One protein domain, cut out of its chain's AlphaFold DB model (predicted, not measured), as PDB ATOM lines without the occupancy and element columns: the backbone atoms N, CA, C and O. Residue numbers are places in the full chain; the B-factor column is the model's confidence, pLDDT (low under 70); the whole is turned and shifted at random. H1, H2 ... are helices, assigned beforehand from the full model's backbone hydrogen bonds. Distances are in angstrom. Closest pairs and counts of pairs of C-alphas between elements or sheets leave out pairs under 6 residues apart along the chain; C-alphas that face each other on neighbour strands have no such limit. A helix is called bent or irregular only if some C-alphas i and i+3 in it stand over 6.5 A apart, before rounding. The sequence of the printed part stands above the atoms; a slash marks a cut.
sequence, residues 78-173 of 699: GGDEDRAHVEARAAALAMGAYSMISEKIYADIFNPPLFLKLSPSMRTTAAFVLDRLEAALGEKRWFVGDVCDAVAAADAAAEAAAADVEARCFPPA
ATOM      1  N   GLY A  78     120.370 112.993 156.999       74.62
ATOM      2  CA  GLY A  78     118.993 112.508 156.899       74.62
ATOM      3  C   GLY A  78     118.605 111.333 157.800       74.62
ATOM      4  O   GLY A  78     117.472 110.864 157.769       74.62
ATOM      5  N   GLY A  79     119.543 110.818 158.598       86.94
ATOM      6  CA  GLY A  79     119.329 109.571 159.336       86.94
ATOM      7  C   GLY A  79     119.172 108.347 158.420       86.94
ATOM      8  O   GLY A  79     119.355 108.419 157.201       86.94
ATOM      9  N   ASP A  80     118.874 107.196 159.023       85.12
ATOM     10  CA  ASP A  80     118.739 105.926 158.298       85.12
ATOM     11  C   ASP A  80     117.496 105.883 157.396       85.12
ATOM     12  O   ASP A  80     117.498 105.176 156.392       85.12
ATOM     13  N   GLU A  81     116.471 106.682 157.702       84.94
ATOM     14  CA  GLU A  81     115.221 106.752 156.941       84.94
ATOM     15  C   GLU A  81     115.417 107.423 155.575       84.94
ATOM     16  O   GLU A  81     115.085 106.832 154.548       84.94
ATOM     17  N   ASP A  82     116.068 108.592 155.528       82.75
ATOM     18  CA  ASP A  82     116.399 109.232 154.250       82.75
ATOM     19  C   ASP A  82     117.307 108.330 153.418       82.75
ATOM     20  O   ASP A  82     117.130 108.213 152.207       82.75
ATOM     21  N   ARG A  83     118.262 107.646 154.058       83.31
ATOM     22  CA  ARG A  83     119.132 106.690 153.374       83.31
ATOM     23  C   ARG A  83     118.346 105.514 152.798       83.31
ATOM     24  O   ARG A  83     118.581 105.176 151.640       83.31
ATOM     25  N   ALA A  84     117.435 104.918 153.561       86.06
ATOM     26  CA  ALA A  84     116.566 103.851 153.077       86.06
ATOM     27  C   ALA A  84     115.719 104.329 151.890       86.06
ATOM     28  O   ALA A  84     115.614 103.622 150.890       86.06
ATOM     29  N   HIS A  85     115.218 105.566 151.938       83.69
ATOM     30  CA  HIS A  85     114.477 106.174 150.835       83.69
ATOM     31  C   HIS A  85     115.324 106.347 149.572       83.69
ATOM     32  O   HIS A  85     114.897 106.020 148.462       83.69
ATOM     33  N   VAL A  86     116.559 106.835 149.726       84.75
ATOM     34  CA  VAL A  86     117.520 106.954 148.623       84.75
ATOM     35  C   VAL A  86     117.830 105.570 148.033       84.75
ATOM     36  O   VAL A  86     117.820 105.415 146.810       84.75
ATOM     37  N   GLU A  87     118.091 104.566 148.882       85.69
ATOM     38  CA  GLU A  87     118.399 103.187 148.473       85.69
ATOM     39  C   GLU A  87     117.205 102.563 147.726       85.69
ATOM     40  O   GLU A  87     117.391 102.023 146.634       85.69
ATOM     41  N   ALA A  88     115.980 102.720 148.238       85.56
ATOM     42  CA  ALA A  88     114.754 102.218 147.617       85.56
ATOM     43  C   ALA A  88     114.497 102.856 146.243       85.56
ATOM     44  O   ALA A  88     114.241 102.156 145.260       85.56
ATOM     45  N   ARG A  89     114.643 104.183 146.129       83.94
ATOM     46  CA  ARG A  89     114.480 104.894 144.850       83.94
ATOM     47  C   ARG A  89     115.541 104.503 143.832       83.94
ATOM     48  O   ARG A  89     115.215 104.312 142.661       83.94
ATOM     49  N   ALA A  90     116.797 104.381 144.258       82.31
ATOM     50  CA  ALA A  90     117.882 103.939 143.391       82.31
ATOM     51  C   ALA A  90     117.645 102.502 142.898       82.31
ATOM     52  O   ALA A  90     117.790 102.240 141.704       82.31
ATOM     53  N   ALA A  91     117.214 101.599 143.785       83.94
ATOM     54  CA  ALA A  91     116.879 100.221 143.442       83.94
ATOM     55  C   ALA A  91     115.727 100.148 142.428       83.94
ATOM     56  O   ALA A  91     115.876  99.504 141.391       83.94
ATOM     57  N   ALA A  92     114.625 100.866 142.659       81.81
ATOM     58  CA  ALA A  92     113.494 100.914 141.729       81.81
ATOM     59  C   ALA A  92     113.911 101.432 140.340       81.81
ATOM     60  O   ALA A  92     113.551 100.857 139.310       81.81
ATOM     61  N   LEU A  93     114.738 102.483 140.307       81.44
ATOM     62  CA  LEU A  93     115.305 103.049 139.083       81.44
ATOM     63  C   LEU A  93     116.175 102.054 138.318       81.44
ATOM     64  O   LEU A  93     116.026 101.907 137.103       81.44
ATOM     65  N   ALA A  94     117.094 101.384 139.012       80.88
ATOM     66  CA  ALA A  94     117.990 100.431 138.379       80.88
ATOM     67  C   ALA A  94     117.255  99.187 137.903       80.88
ATOM     68  O   ALA A  94     117.530  98.743 136.797       80.88
ATOM     69  N   MET A  95     116.288  98.675 138.666       80.88
ATOM     70  CA  MET A  95     115.455  97.554 138.232       80.88
ATOM     71  C   MET A  95     114.646  97.924 136.987       80.88
ATOM     72  O   MET A  95     114.669  97.186 136.004       80.88
ATOM     73  N   GLY A  96     114.018  99.104 136.963       82.75
ATOM     74  CA  GLY A  96     113.300  99.586 135.781       82.75
ATOM     75  C   GLY A  96     114.214  99.753 134.561       82.75
ATOM     76  O   GLY A  96     113.887  99.302 133.461       82.75
ATOM     77  N   ALA A  97     115.391 100.356 134.745       78.62
ATOM     78  CA  ALA A  97     116.376 100.515 133.679       78.62
ATOM     79  C   ALA A  97     116.918  99.167 133.187       78.62
ATOM     80  O   ALA A  97     117.035  98.962 131.978       78.62
ATOM     81  N   TYR A  98     117.216  98.243 134.101       79.00
ATOM     82  CA  TYR A  98     117.729  96.918 133.779       79.00
ATOM     83  C   TYR A  98     116.698  96.110 133.001       79.00
ATOM     84  O   TYR A  98     117.052  95.557 131.966       79.00
ATOM     85  N   SER A  99     115.426  96.107 133.405       76.75
ATOM     86  CA  SER A  99     114.355  95.455 132.641       76.75
ATOM     87  C   SER A  99     114.248  96.035 131.230       76.75
ATOM     88  O   SER A  99     114.310  95.294 130.254       76.75
ATOM     89  N   MET A 100     114.235  97.365 131.081       79.31
ATOM     90  CA  MET A 100     114.172  97.998 129.756       79.31
ATOM     91  C   MET A 100     115.387  97.678 128.870       79.31
ATOM     92  O   MET A 100     115.241  97.436 127.671       79.31
ATOM     93  N   ILE A 101     116.598  97.715 129.435       76.12
ATOM     94  CA  ILE A 101     117.844  97.489 128.693       76.12
ATOM     95  C   ILE A 101     118.003  96.008 128.361       76.12
ATOM     96  O   ILE A 101     118.273  95.682 127.207       76.12
ATOM     97  N   SER A 102     117.827  95.118 129.337       73.06
ATOM     98  CA  SER A 102     117.966  93.672 129.154       73.06
ATOM     99  C   SER A 102     116.958  93.145 128.141       73.06
ATOM    100  O   SER A 102     117.351  92.408 127.243       73.06
ATOM    101  N   GLU A 103     115.705  93.596 128.185       68.06
ATOM    102  CA  GLU A 103     114.691  93.184 127.217       68.06
ATOM    103  C   GLU A 103     114.935  93.771 125.830       68.06
ATOM    104  O   GLU A 103     114.765  93.070 124.836       68.06
ATOM    105  N   LYS A 104     115.389  95.028 125.729       73.31
ATOM    106  CA  LYS A 104     115.748  95.618 124.435       73.31
ATOM    107  C   LYS A 104     116.942  94.903 123.805       73.31
ATOM    108  O   LYS A 104     116.883  94.549 122.635       73.31
ATOM    109  N   ILE A 105     117.994  94.644 124.581       73.31
ATOM    110  CA  ILE A 105     119.156  93.854 124.151       73.31
ATOM    111  C   ILE A 105     118.702  92.446 123.756       73.31
ATOM    112  O   ILE A 105     119.092  91.950 122.701       73.31
ATOM    113  N   TYR A 106     117.845  91.813 124.560       72.50
ATOM    114  CA  TYR A 106     117.337  90.477 124.272       72.50
ATOM    115  C   TYR A 106     116.559  90.443 122.951       72.50
ATOM    116  O   TYR A 106     116.746  89.555 122.117       72.50
ATOM    117  N   ALA A 107     115.712  91.441 122.730       68.12
ATOM    118  CA  ALA A 107     114.850  91.514 121.570       68.12
ATOM    119  C   ALA A 107     115.595  91.936 120.290       68.12
ATOM    120  O   ALA A 107     115.342  91.356 119.233       68.12
ATOM    121  N   ASP A 108     116.551  92.863 120.385       68.00
ATOM    122  CA  ASP A 108     117.373  93.310 119.253       68.00
ATOM    123  C   ASP A 108     118.389  92.235 118.825       68.00
ATOM    124  O   ASP A 108     118.636  92.062 117.631       68.00
ATOM    125  N   ILE A 109     118.968  91.490 119.778       68.69
ATOM    126  CA  ILE A 109     120.044  90.524 119.498       68.69
ATOM    127  C   ILE A 109     119.505  89.115 119.251       68.69
ATOM    128  O   ILE A 109     119.924  88.453 118.301       68.69
ATOM    129  N   PHE A 110     118.599  88.621 120.097       66.50
ATOM    130  CA  PHE A 110     118.259  87.197 120.106       66.50
ATOM    131  C   PHE A 110     116.952  86.881 119.378       66.50
ATOM    132  O   PHE A 110     116.761  85.732 118.968       66.50
ATOM    133  N   ASN A 111     116.031  87.844 119.215       77.88
ATOM    134  CA  ASN A 111     114.759  87.570 118.537       77.88
ATOM    135  C   ASN A 111     114.020  88.811 117.975       77.88
ATOM    136  O   ASN A 111     112.963  89.192 118.495       77.88
ATOM    137  N   PRO A 112     114.487  89.386 116.850       72.50
ATOM    138  CA  PRO A 112     113.854  90.552 116.222       72.50
ATOM    139  C   PRO A 112     112.350  90.388 115.892       72.50
ATOM    140  O   PRO A 112     111.591  91.347 116.030       72.50
ATOM    141  N   PRO A 113     111.846  89.199 115.496       76.75
ATOM    142  CA  PRO A 113     110.407  88.988 115.306       76.75
ATOM    143  C   PRO A 113     109.581  89.078 116.599       76.75
ATOM    144  O   PRO A 113     108.424  89.497 116.563       76.75
ATOM    145  N   LEU A 114     110.156  88.678 117.738       69.31
ATOM    146  CA  LEU A 114     109.516  88.778 119.055       69.31
ATOM    147  C   LEU A 114     109.487  90.229 119.546       69.31
ATOM    148  O   LEU A 114     108.506  90.631 120.168       69.31
ATOM    149  N   PHE A 115     110.487  91.037 119.169       66.62
ATOM    150  CA  PHE A 115     110.512  92.476 119.441       66.62
ATOM    151  C   PHE A 115     109.272  93.192 118.904       66.62
ATOM    152  O   PHE A 115     108.665  93.989 119.613       66.62
ATOM    153  N   LEU A 116     108.829  92.878 117.682       65.81
ATOM    154  CA  LEU A 116     107.638  93.514 117.106       65.81
ATOM    155  C   LEU A 116     106.378  93.254 117.944       65.81
ATOM    156  O   LEU A 116     105.537  94.149 118.058       65.81
ATOM    157  N   LYS A 117     106.283  92.075 118.570       74.31
ATOM    158  CA  LYS A 117     105.157  91.686 119.431       74.31
ATOM    159  C   LYS A 117     105.251  92.268 120.841       74.31
ATOM    160  O   LYS A 117     104.235  92.699 121.368       74.31
ATOM    161  N   LEU A 118     106.447  92.319 121.427       71.19
ATOM    162  CA  LEU A 118     106.667  92.873 122.769       71.19
ATOM    163  C   LEU A 118     106.732  94.410 122.776       71.19
ATOM    164  O   LEU A 118     106.470  95.036 123.800       71.19
ATOM    165  N   SER A 119     106.999  95.043 121.625       77.06
ATOM    166  CA  SER A 119     107.202  96.494 121.531       77.06
ATOM    167  C   SER A 119     106.080  97.370 122.102       77.06
ATOM    168  O   SER A 119     106.410  98.459 122.573       77.06
ATOM    169  N   PRO A 120     104.775  97.023 122.046       82.56
ATOM    170  CA  PRO A 120     103.737  97.866 122.634       82.56
ATOM    171  C   PRO A 120     103.756  97.797 124.162       82.56
ATOM    172  O   PRO A 120     103.835  98.843 124.792       82.56
ATOM    173  N   SER A 121     103.781  96.590 124.739       79.81
ATOM    174  CA  SER A 121     103.851  96.387 126.194       79.81
ATOM    175  C   SER A 121     105.112  97.028 126.778       79.81
ATOM    176  O   SER A 121     105.012  97.830 127.699       79.81
ATOM    177  N   MET A 122     106.273  96.826 126.144       76.06
ATOM    178  CA  MET A 122     107.534  97.444 126.574       76.06
ATOM    179  C   MET A 122     107.496  98.971 126.515       76.06
ATOM    180  O   MET A 122     108.035  99.645 127.390       76.06
ATOM    181  N   ARG A 123     106.869  99.545 125.479       77.44
ATOM    182  CA  ARG A 123     106.692 100.999 125.388       77.44
ATOM    183  C   ARG A 123     105.769 101.513 126.484       77.44
ATOM    184  O   ARG A 123     106.044 102.587 127.002       77.44
ATOM    185  N   THR A 124     104.734 100.759 126.845       85.38
ATOM    186  CA  THR A 124     103.838 101.101 127.953       85.38
ATOM    187  C   THR A 124     104.570 101.046 129.290       85.38
ATOM    188  O   THR A 124     104.529 102.029 130.018       85.38
ATOM    189  N   THR A 125     105.315  99.976 129.585       81.69
ATOM    190  CA  THR A 125     106.093  99.861 130.830       81.69
ATOM    191  C   THR A 125     107.184 100.928 130.910       81.69
ATOM    192  O   THR A 125     107.339 101.580 131.938       81.69
ATOM    193  N   ALA A 126     107.904 101.183 129.813       78.44
ATOM    194  CA  ALA A 126     108.906 102.243 129.761       78.44
ATOM    195  C   ALA A 126     108.287 103.636 129.950       78.44
ATOM    196  O   ALA A 126     108.836 104.449 130.687       78.44
ATOM    197  N   ALA A 127     107.149 103.910 129.306       81.75
ATOM    198  CA  ALA A 127     106.419 105.162 129.490       81.75
ATOM    199  C   ALA A 127     105.928 105.308 130.934       81.75
ATOM    200  O   ALA A 127     106.142 106.353 131.526       81.75
ATOM    201  N   PHE A 128     105.380 104.247 131.530       85.06
ATOM    202  CA  PHE A 128     104.950 104.236 132.926       85.06
ATOM    203  C   PHE A 128     106.105 104.546 133.886       85.06
ATOM    204  O   PHE A 128     105.975 105.420 134.742       85.06
ATOM    205  N   VAL A 129     107.257 103.887 133.716       81.88
ATOM    206  CA  VAL A 129     108.452 104.160 134.527       81.88
ATOM    207  C   VAL A 129     108.907 105.605 134.328       81.88
ATOM    208  O   VAL A 129     109.145 106.303 135.306       81.88
ATOM    209  N   LEU A 130     108.992 106.092 133.087       82.31
ATOM    210  CA  LEU A 130     109.405 107.471 132.806       82.31
ATOM    211  C   LEU A 130     108.431 108.511 133.374       82.31
ATOM    212  O   LEU A 130     108.894 109.493 133.949       82.31
ATOM    213  N   ASP A 131     107.123 108.284 133.283       85.50
ATOM    214  CA  ASP A 131     106.091 109.166 133.837       85.50
ATOM    215  C   ASP A 131     106.166 109.200 135.370       85.50
ATOM    216  O   ASP A 131     106.103 110.270 135.976       85.50
ATOM    217  N   ARG A 132     106.376 108.045 136.021       83.69
ATOM    218  CA  ARG A 132     106.592 107.962 137.477       83.69
ATOM    219  C   ARG A 132     107.875 108.670 137.898       83.69
ATOM    220  O   ARG A 132     107.887 109.359 138.916       83.69
ATOM    221  N   LEU A 133     108.938 108.549 137.108       80.56
ATOM    222  CA  LEU A 133     110.185 109.275 137.332       80.56
ATOM    223  C   LEU A 133     110.000 110.781 137.160       80.56
ATOM    224  O   LEU A 133     110.486 111.545 137.990       80.56
ATOM    225  N   GLU A 134     109.275 111.222 136.136       86.00
ATOM    226  CA  GLU A 134     108.969 112.637 135.920       86.00
ATOM    227  C   GLU A 134     108.105 113.203 137.059       86.00
ATOM    228  O   GLU A 134     108.410 114.275 137.587       86.00
ATOM    229  N   ALA A 135     107.105 112.448 137.522       85.50
ATOM    230  CA  ALA A 135     106.286 112.803 138.679       85.50
ATOM    231  C   ALA A 135     107.103 112.868 139.981       85.50
ATOM    232  O   ALA A 135     106.961 113.820 140.750       85.50
ATOM    233  N   ALA A 136     107.996 111.899 140.214       78.81
ATOM    234  CA  ALA A 136     108.884 111.877 141.376       78.81
ATOM    235  C   ALA A 136     109.904 113.023 141.359       78.81
ATOM    236  O   ALA A 136     110.300 113.511 142.425       78.81
ATOM    237  N   LEU A 137     110.330 113.449 140.165       84.25
ATOM    238  CA  LEU A 137     111.199 114.604 139.995       84.25
ATOM    239  C   LEU A 137     110.449 115.895 140.342       84.25
ATOM    240  O   LEU A 137     111.008 116.732 141.039       84.25
ATOM    241  N   GLY A 138     109.186 116.051 139.927       89.50
ATOM    242  CA  GLY A 138     108.369 117.227 140.247       89.50
ATOM    243  C   GLY A 138     109.116 118.551 140.006       89.50
ATOM    244  O   GLY A 138     109.685 118.769 138.937       89.50
ATOM    245  N   GLU A 139     109.152 119.427 141.020       78.69
ATOM    246  CA  GLU A 139     110.003 120.637 141.035       78.69
ATOM    247  C   GLU A 139     111.413 120.398 141.617       78.69
ATOM    248  O   GLU A 139     112.248 121.305 141.624       78.69
ATOM    249  N   LYS A 140     111.697 119.188 142.112       84.81
ATOM    250  CA  LYS A 140     112.956 118.840 142.776       84.81
ATOM    251  C   LYS A 140     114.089 118.756 141.760       84.81
ATOM    252  O   LYS A 140     113.935 118.317 140.620       84.81
ATOM    253  N   ARG A 141     115.288 119.149 142.193       83.75
ATOM    254  CA  ARG A 141     116.479 119.141 141.328       83.75
ATOM    255  C   ARG A 141     117.004 117.729 141.041       83.75
ATOM    256  O   ARG A 141     117.675 117.528 140.024       83.75
ATOM    257  N   TRP A 142     116.717 116.782 141.934       84.81
ATOM    258  CA  TRP A 142     117.207 115.405 141.907       84.81
ATOM    259  C   TRP A 142     116.115 114.429 142.365       84.81
ATOM    260  O   TRP A 142     115.251 114.793 143.161       84.81
ATOM    261  N   PHE A 143     116.193 113.170 141.919       77.00
ATOM    262  CA  PHE A 143     115.227 112.109 142.265       77.00
ATOM    263  C   PHE A 143     115.102 111.836 143.765       77.00
ATOM    264  O   PHE A 143     114.095 111.309 144.224       77.00
ATOM    265  N   VAL A 144     116.120 112.207 144.528       77.06
ATOM    266  CA  VAL A 144     116.229 111.976 145.968       77.06
ATOM    267  C   VAL A 144     115.866 113.246 146.764       77.06
ATOM    268  O   VAL A 144     115.965 113.294 147.982       77.06
ATOM    269  N   GLY A 145     115.406 114.299 146.083       80.19
ATOM    270  CA  GLY A 145     115.139 115.602 146.686       80.19
ATOM    271  C   GLY A 145     116.373 116.494 146.806       80.19
ATOM    272  O   GLY A 145     117.403 116.266 146.169       80.19
ATOM    273  N   ASP A 146     116.237 117.554 147.600       73.19
ATOM    274  CA  ASP A 146     117.235 118.629 147.712       73.19
ATOM    275  C   ASP A 146     118.409 118.270 148.640       73.19
ATOM    276  O   ASP A 146     119.418 118.969 148.687       73.19
ATOM    277  N   VAL A 147     118.333 117.111 149.305       59.34
ATOM    278  CA  VAL A 147     119.387 116.543 150.166       59.34
ATOM    279  C   VAL A 147     120.713 116.340 149.399       59.34
ATOM    280  O   VAL A 147     121.798 116.291 149.982       59.34
ATOM    281  N   CYS A 148     120.657 116.315 148.064       55.75
ATOM    282  CA  CYS A 148     121.812 116.214 147.178       55.75
ATOM    283  C   CYS A 148     122.614 117.512 146.979       55.75
ATOM    284  O   CYS A 148     123.527 117.499 146.159       55.75
ATOM    285  N   ASP A 149     122.371 118.614 147.690       53.69
ATOM    286  CA  ASP A 149     123.328 119.736 147.665       53.69
ATOM    287  C   ASP A 149     124.695 119.330 148.256       53.69
ATOM    288  O   ASP A 149     125.737 119.775 147.769       53.69
ATOM    289  N   ALA A 150     124.714 118.387 149.206       50.72
ATOM    290  CA  ALA A 150     125.943 117.760 149.701       50.72
ATOM    291  C   ALA A 150     126.599 116.840 148.655       50.72
ATOM    292  O   ALA A 150     127.820 116.837 148.522       50.72
ATOM    293  N   VAL A 151     125.803 116.107 147.869       53.50
ATOM    294  CA  VAL A 151     126.300 115.264 146.765       53.50
ATOM    295  C   VAL A 151     126.797 116.123 145.608       53.50
ATOM    296  O   VAL A 151     127.831 115.825 145.040       53.50
ATOM    297  N   ALA A 152     126.137 117.239 145.300       54.78
ATOM    298  CA  ALA A 152     126.606 118.203 144.312       54.78
ATOM    299  C   ALA A 152     127.906 118.895 144.761       54.78
ATOM    300  O   ALA A 152     128.762 119.181 143.926       54.78
ATOM    301  N   ALA A 153     128.073 119.143 146.065       50.91
ATOM    302  CA  ALA A 153     129.337 119.601 146.636       50.91
ATOM    303  C   ALA A 153     130.420 118.509 146.584       50.91
ATOM    304  O   ALA A 153     131.574 118.819 146.299       50.91
ATOM    305  N   ALA A 154     130.054 117.242 146.799       44.59
ATOM    306  CA  ALA A 154     130.966 116.107 146.691       44.59
ATOM    307  C   ALA A 154     131.369 115.804 145.237       44.59
ATOM    308  O   ALA A 154     132.541 115.551 144.991       44.59
ATOM    309  N   ASP A 155     130.452 115.916 144.274       45.56
ATOM    310  CA  ASP A 155     130.726 115.842 142.833       45.56
ATOM    311  C   ASP A 155     131.667 116.974 142.411       45.56
ATOM    312  O   ASP A 155     132.649 116.731 141.719       45.56
ATOM    313  N   ALA A 156     131.424 118.205 142.878       50.38
ATOM    314  CA  ALA A 156     132.322 119.330 142.619       50.38
ATOM    315  C   ALA A 156     133.714 119.119 143.247       50.38
ATOM    316  O   ALA A 156     134.726 119.481 142.646       50.38
ATOM    317  N   ALA A 157     133.785 118.514 144.437       44.91
ATOM    318  CA  ALA A 157     135.045 118.162 145.089       44.91
ATOM    319  C   ALA A 157     135.771 117.006 144.378       44.91
ATOM    320  O   ALA A 157     136.993 117.044 144.246       44.91
ATOM    321  N   ALA A 158     135.039 116.007 143.879       42.66
ATOM    322  CA  ALA A 158     135.580 114.902 143.096       42.66
ATOM    323  C   ALA A 158     136.085 115.375 141.726       42.66
ATOM    324  O   ALA A 158     137.151 114.950 141.292       42.66
ATOM    325  N   GLU A 159     135.380 116.303 141.073       52.59
ATOM    326  CA  GLU A 159     135.821 116.953 139.833       52.59
ATOM    327  C   GLU A 159     137.095 117.780 140.067       52.59
ATOM    328  O   GLU A 159     138.041 117.692 139.285       52.59
ATOM    329  N   ALA A 160     137.178 118.511 141.185       55.03
ATOM    330  CA  ALA A 160     138.393 119.227 141.574       55.03
ATOM    331  C   ALA A 160     139.569 118.276 141.869       55.03
ATOM    332  O   ALA A 160     140.695 118.549 141.458       55.03
ATOM    333  N   ALA A 161     139.314 117.145 142.534       50.97
ATOM    334  CA  ALA A 161     140.327 116.125 142.798       50.97
ATOM    335  C   ALA A 161     140.795 115.429 141.509       50.97
ATOM    336  O   ALA A 161     141.989 115.203 141.333       50.97
ATOM    337  N   ALA A 162     139.879 115.135 140.582       52.28
ATOM    338  CA  ALA A 162     140.213 114.586 139.273       52.28
ATOM    339  C   ALA A 162     141.058 115.572 138.452       52.28
ATOM    340  O   ALA A 162     142.058 115.163 137.871       52.28
ATOM    341  N   ALA A 163     140.717 116.865 138.472       64.94
ATOM    342  CA  ALA A 163     141.499 117.909 137.816       64.94
ATOM    343  C   ALA A 163     142.900 118.082 138.437       64.94
ATOM    344  O   ALA A 163     143.860 118.313 137.708       64.94
ATOM    345  N   ASP A 164     143.048 117.938 139.760       66.38
ATOM    346  CA  ASP A 164     144.358 117.947 140.435       66.38
ATOM    347  C   ASP A 164     145.197 116.710 140.069       66.38
ATOM    348  O   ASP A 164     146.383 116.833 139.764       66.38
ATOM    349  N   VAL A 165     144.590 115.519 140.020       61.41
ATOM    350  CA  VAL A 165     145.265 114.298 139.546       61.41
ATOM    351  C   VAL A 165     145.673 114.434 138.078       61.41
ATOM    352  O   VAL A 165     146.809 114.115 137.735       61.41
ATOM    353  N   GLU A 166     144.796 114.952 137.218       65.19
ATOM    354  CA  GLU A 166     145.096 115.210 135.809       65.19
ATOM    355  C   GLU A 166     146.236 116.227 135.662       65.19
ATOM    356  O   GLU A 166     147.181 115.967 134.924       65.19
ATOM    357  N   ALA A 167     146.233 117.320 136.431       74.62
ATOM    358  CA  ALA A 167     147.304 118.318 136.423       74.62
ATOM    359  C   ALA A 167     148.659 117.769 136.909       74.62
ATOM    360  O   ALA A 167     149.709 118.229 136.461       74.62
ATOM    361  N   ARG A 168     148.658 116.781 137.814       71.75
ATOM    362  CA  ARG A 168     149.878 116.107 138.294       71.75
ATOM    363  C   ARG A 168     150.389 115.046 137.323       71.75
ATOM    364  O   ARG A 168     151.599 114.899 137.174       71.75
ATOM    365  N   CYS A 169     149.485 114.305 136.685       69.19
ATOM    366  CA  CYS A 169     149.823 113.274 135.702       69.19
ATOM    367  C   CYS A 169     150.211 113.875 134.344       69.19
ATOM    368  O   CYS A 169     151.038 113.308 133.632       69.19
ATOM    369  N   PHE A 170     149.642 115.031 134.010       75.38
ATOM    370  CA  PHE A 170     149.874 115.769 132.776       75.38
ATOM    371  C   PHE A 170     150.225 117.221 133.119       75.38
ATOM    372  O   PHE A 170     149.394 118.117 132.933       75.38
ATOM    373  N   PRO A 171     151.442 117.484 133.639       77.94
ATOM    374  CA  PRO A 171     151.881 118.855 133.828       77.94
ATOM    375  C   PRO A 171     151.776 119.587 132.482       77.94
ATOM    376  O   PRO A 171     152.110 119.003 131.443       77.94
ATOM    377  N   PRO A 172     151.281 120.838 132.463       75.00
ATOM    378  CA  PRO A 172     151.203 121.607 131.232       75.00
ATOM    379  C   PRO A 172     152.588 121.622 130.588       75.00
ATOM    380  O   PRO A 172     153.578 121.858 131.282       75.00
ATOM    381  N   ALA A 173     152.639 121.320 129.286       75.38
ATOM    382  CA  ALA A 173     153.880 121.298 128.523       75.38
ATOM    383  C   ALA A 173     154.696 122.551 128.858       75.38
ATOM    384  O   ALA A 173     154.144 123.659 128.841       75.38
TER     385      ALA A 173
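AT A GLANCE: This is residues 78 to 173 of the 699 residues of the protein "GST N-terminal domain-containing protein" of Aureococcus anophagefferens (UniProt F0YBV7). A helical hairpin of H1 and H2 has H3 as an arm beyond its open end, where residues 150 to 173 stick out free. The printed part has 96 residues with three named helices, H1, H2, H3 in chain order, and no named strand: all helix. It is extended, with a radius of gyration of the C-alphas of 19.6 A and spans of 55 by 42 by 23 A.

IN THESE COORDINATES: H1, residues 79 to 110, begins at C-alpha (119.329, 109.571, 159.336) and is 45.2 A long. H2, residues 112 to 137, is 33.9 A long. It is irregular, C-alphas 117 and 120 being 7.1 A apart, with a kink of 57 degrees near residue 119. H3, residues 146 to 169, is 35.1 A long and ends at C-alpha (149.823, 113.274, 135.702). It is only just irregular: C-alphas 147 and 150 are 6.7 A apart.

HOW THE PARTS SIT: H1, with residues 96 to 108 alone, touches H2; the closest C-alphas, of Ala 107 and Phe 115, are 4.9 A apart. This hairpin runs opposite ways at a shallow tilt of 20 degrees. H3 is apart from H1 and H2. Every O i to N i+4 pair is within hydrogen-bond range in H1, 18 of 22 in H2 and 18 of 20 in H3.

THE WHOLE: The C-alphas of Lys 117 and Ala 173, the two farthest apart, are 57.7 A apart. The printed part has no cut; the link H1 to H2 is tight, H2 to H3 short. Mean pLDDT of the printed part is 73.5; residues 147 to 166 are among those under 70.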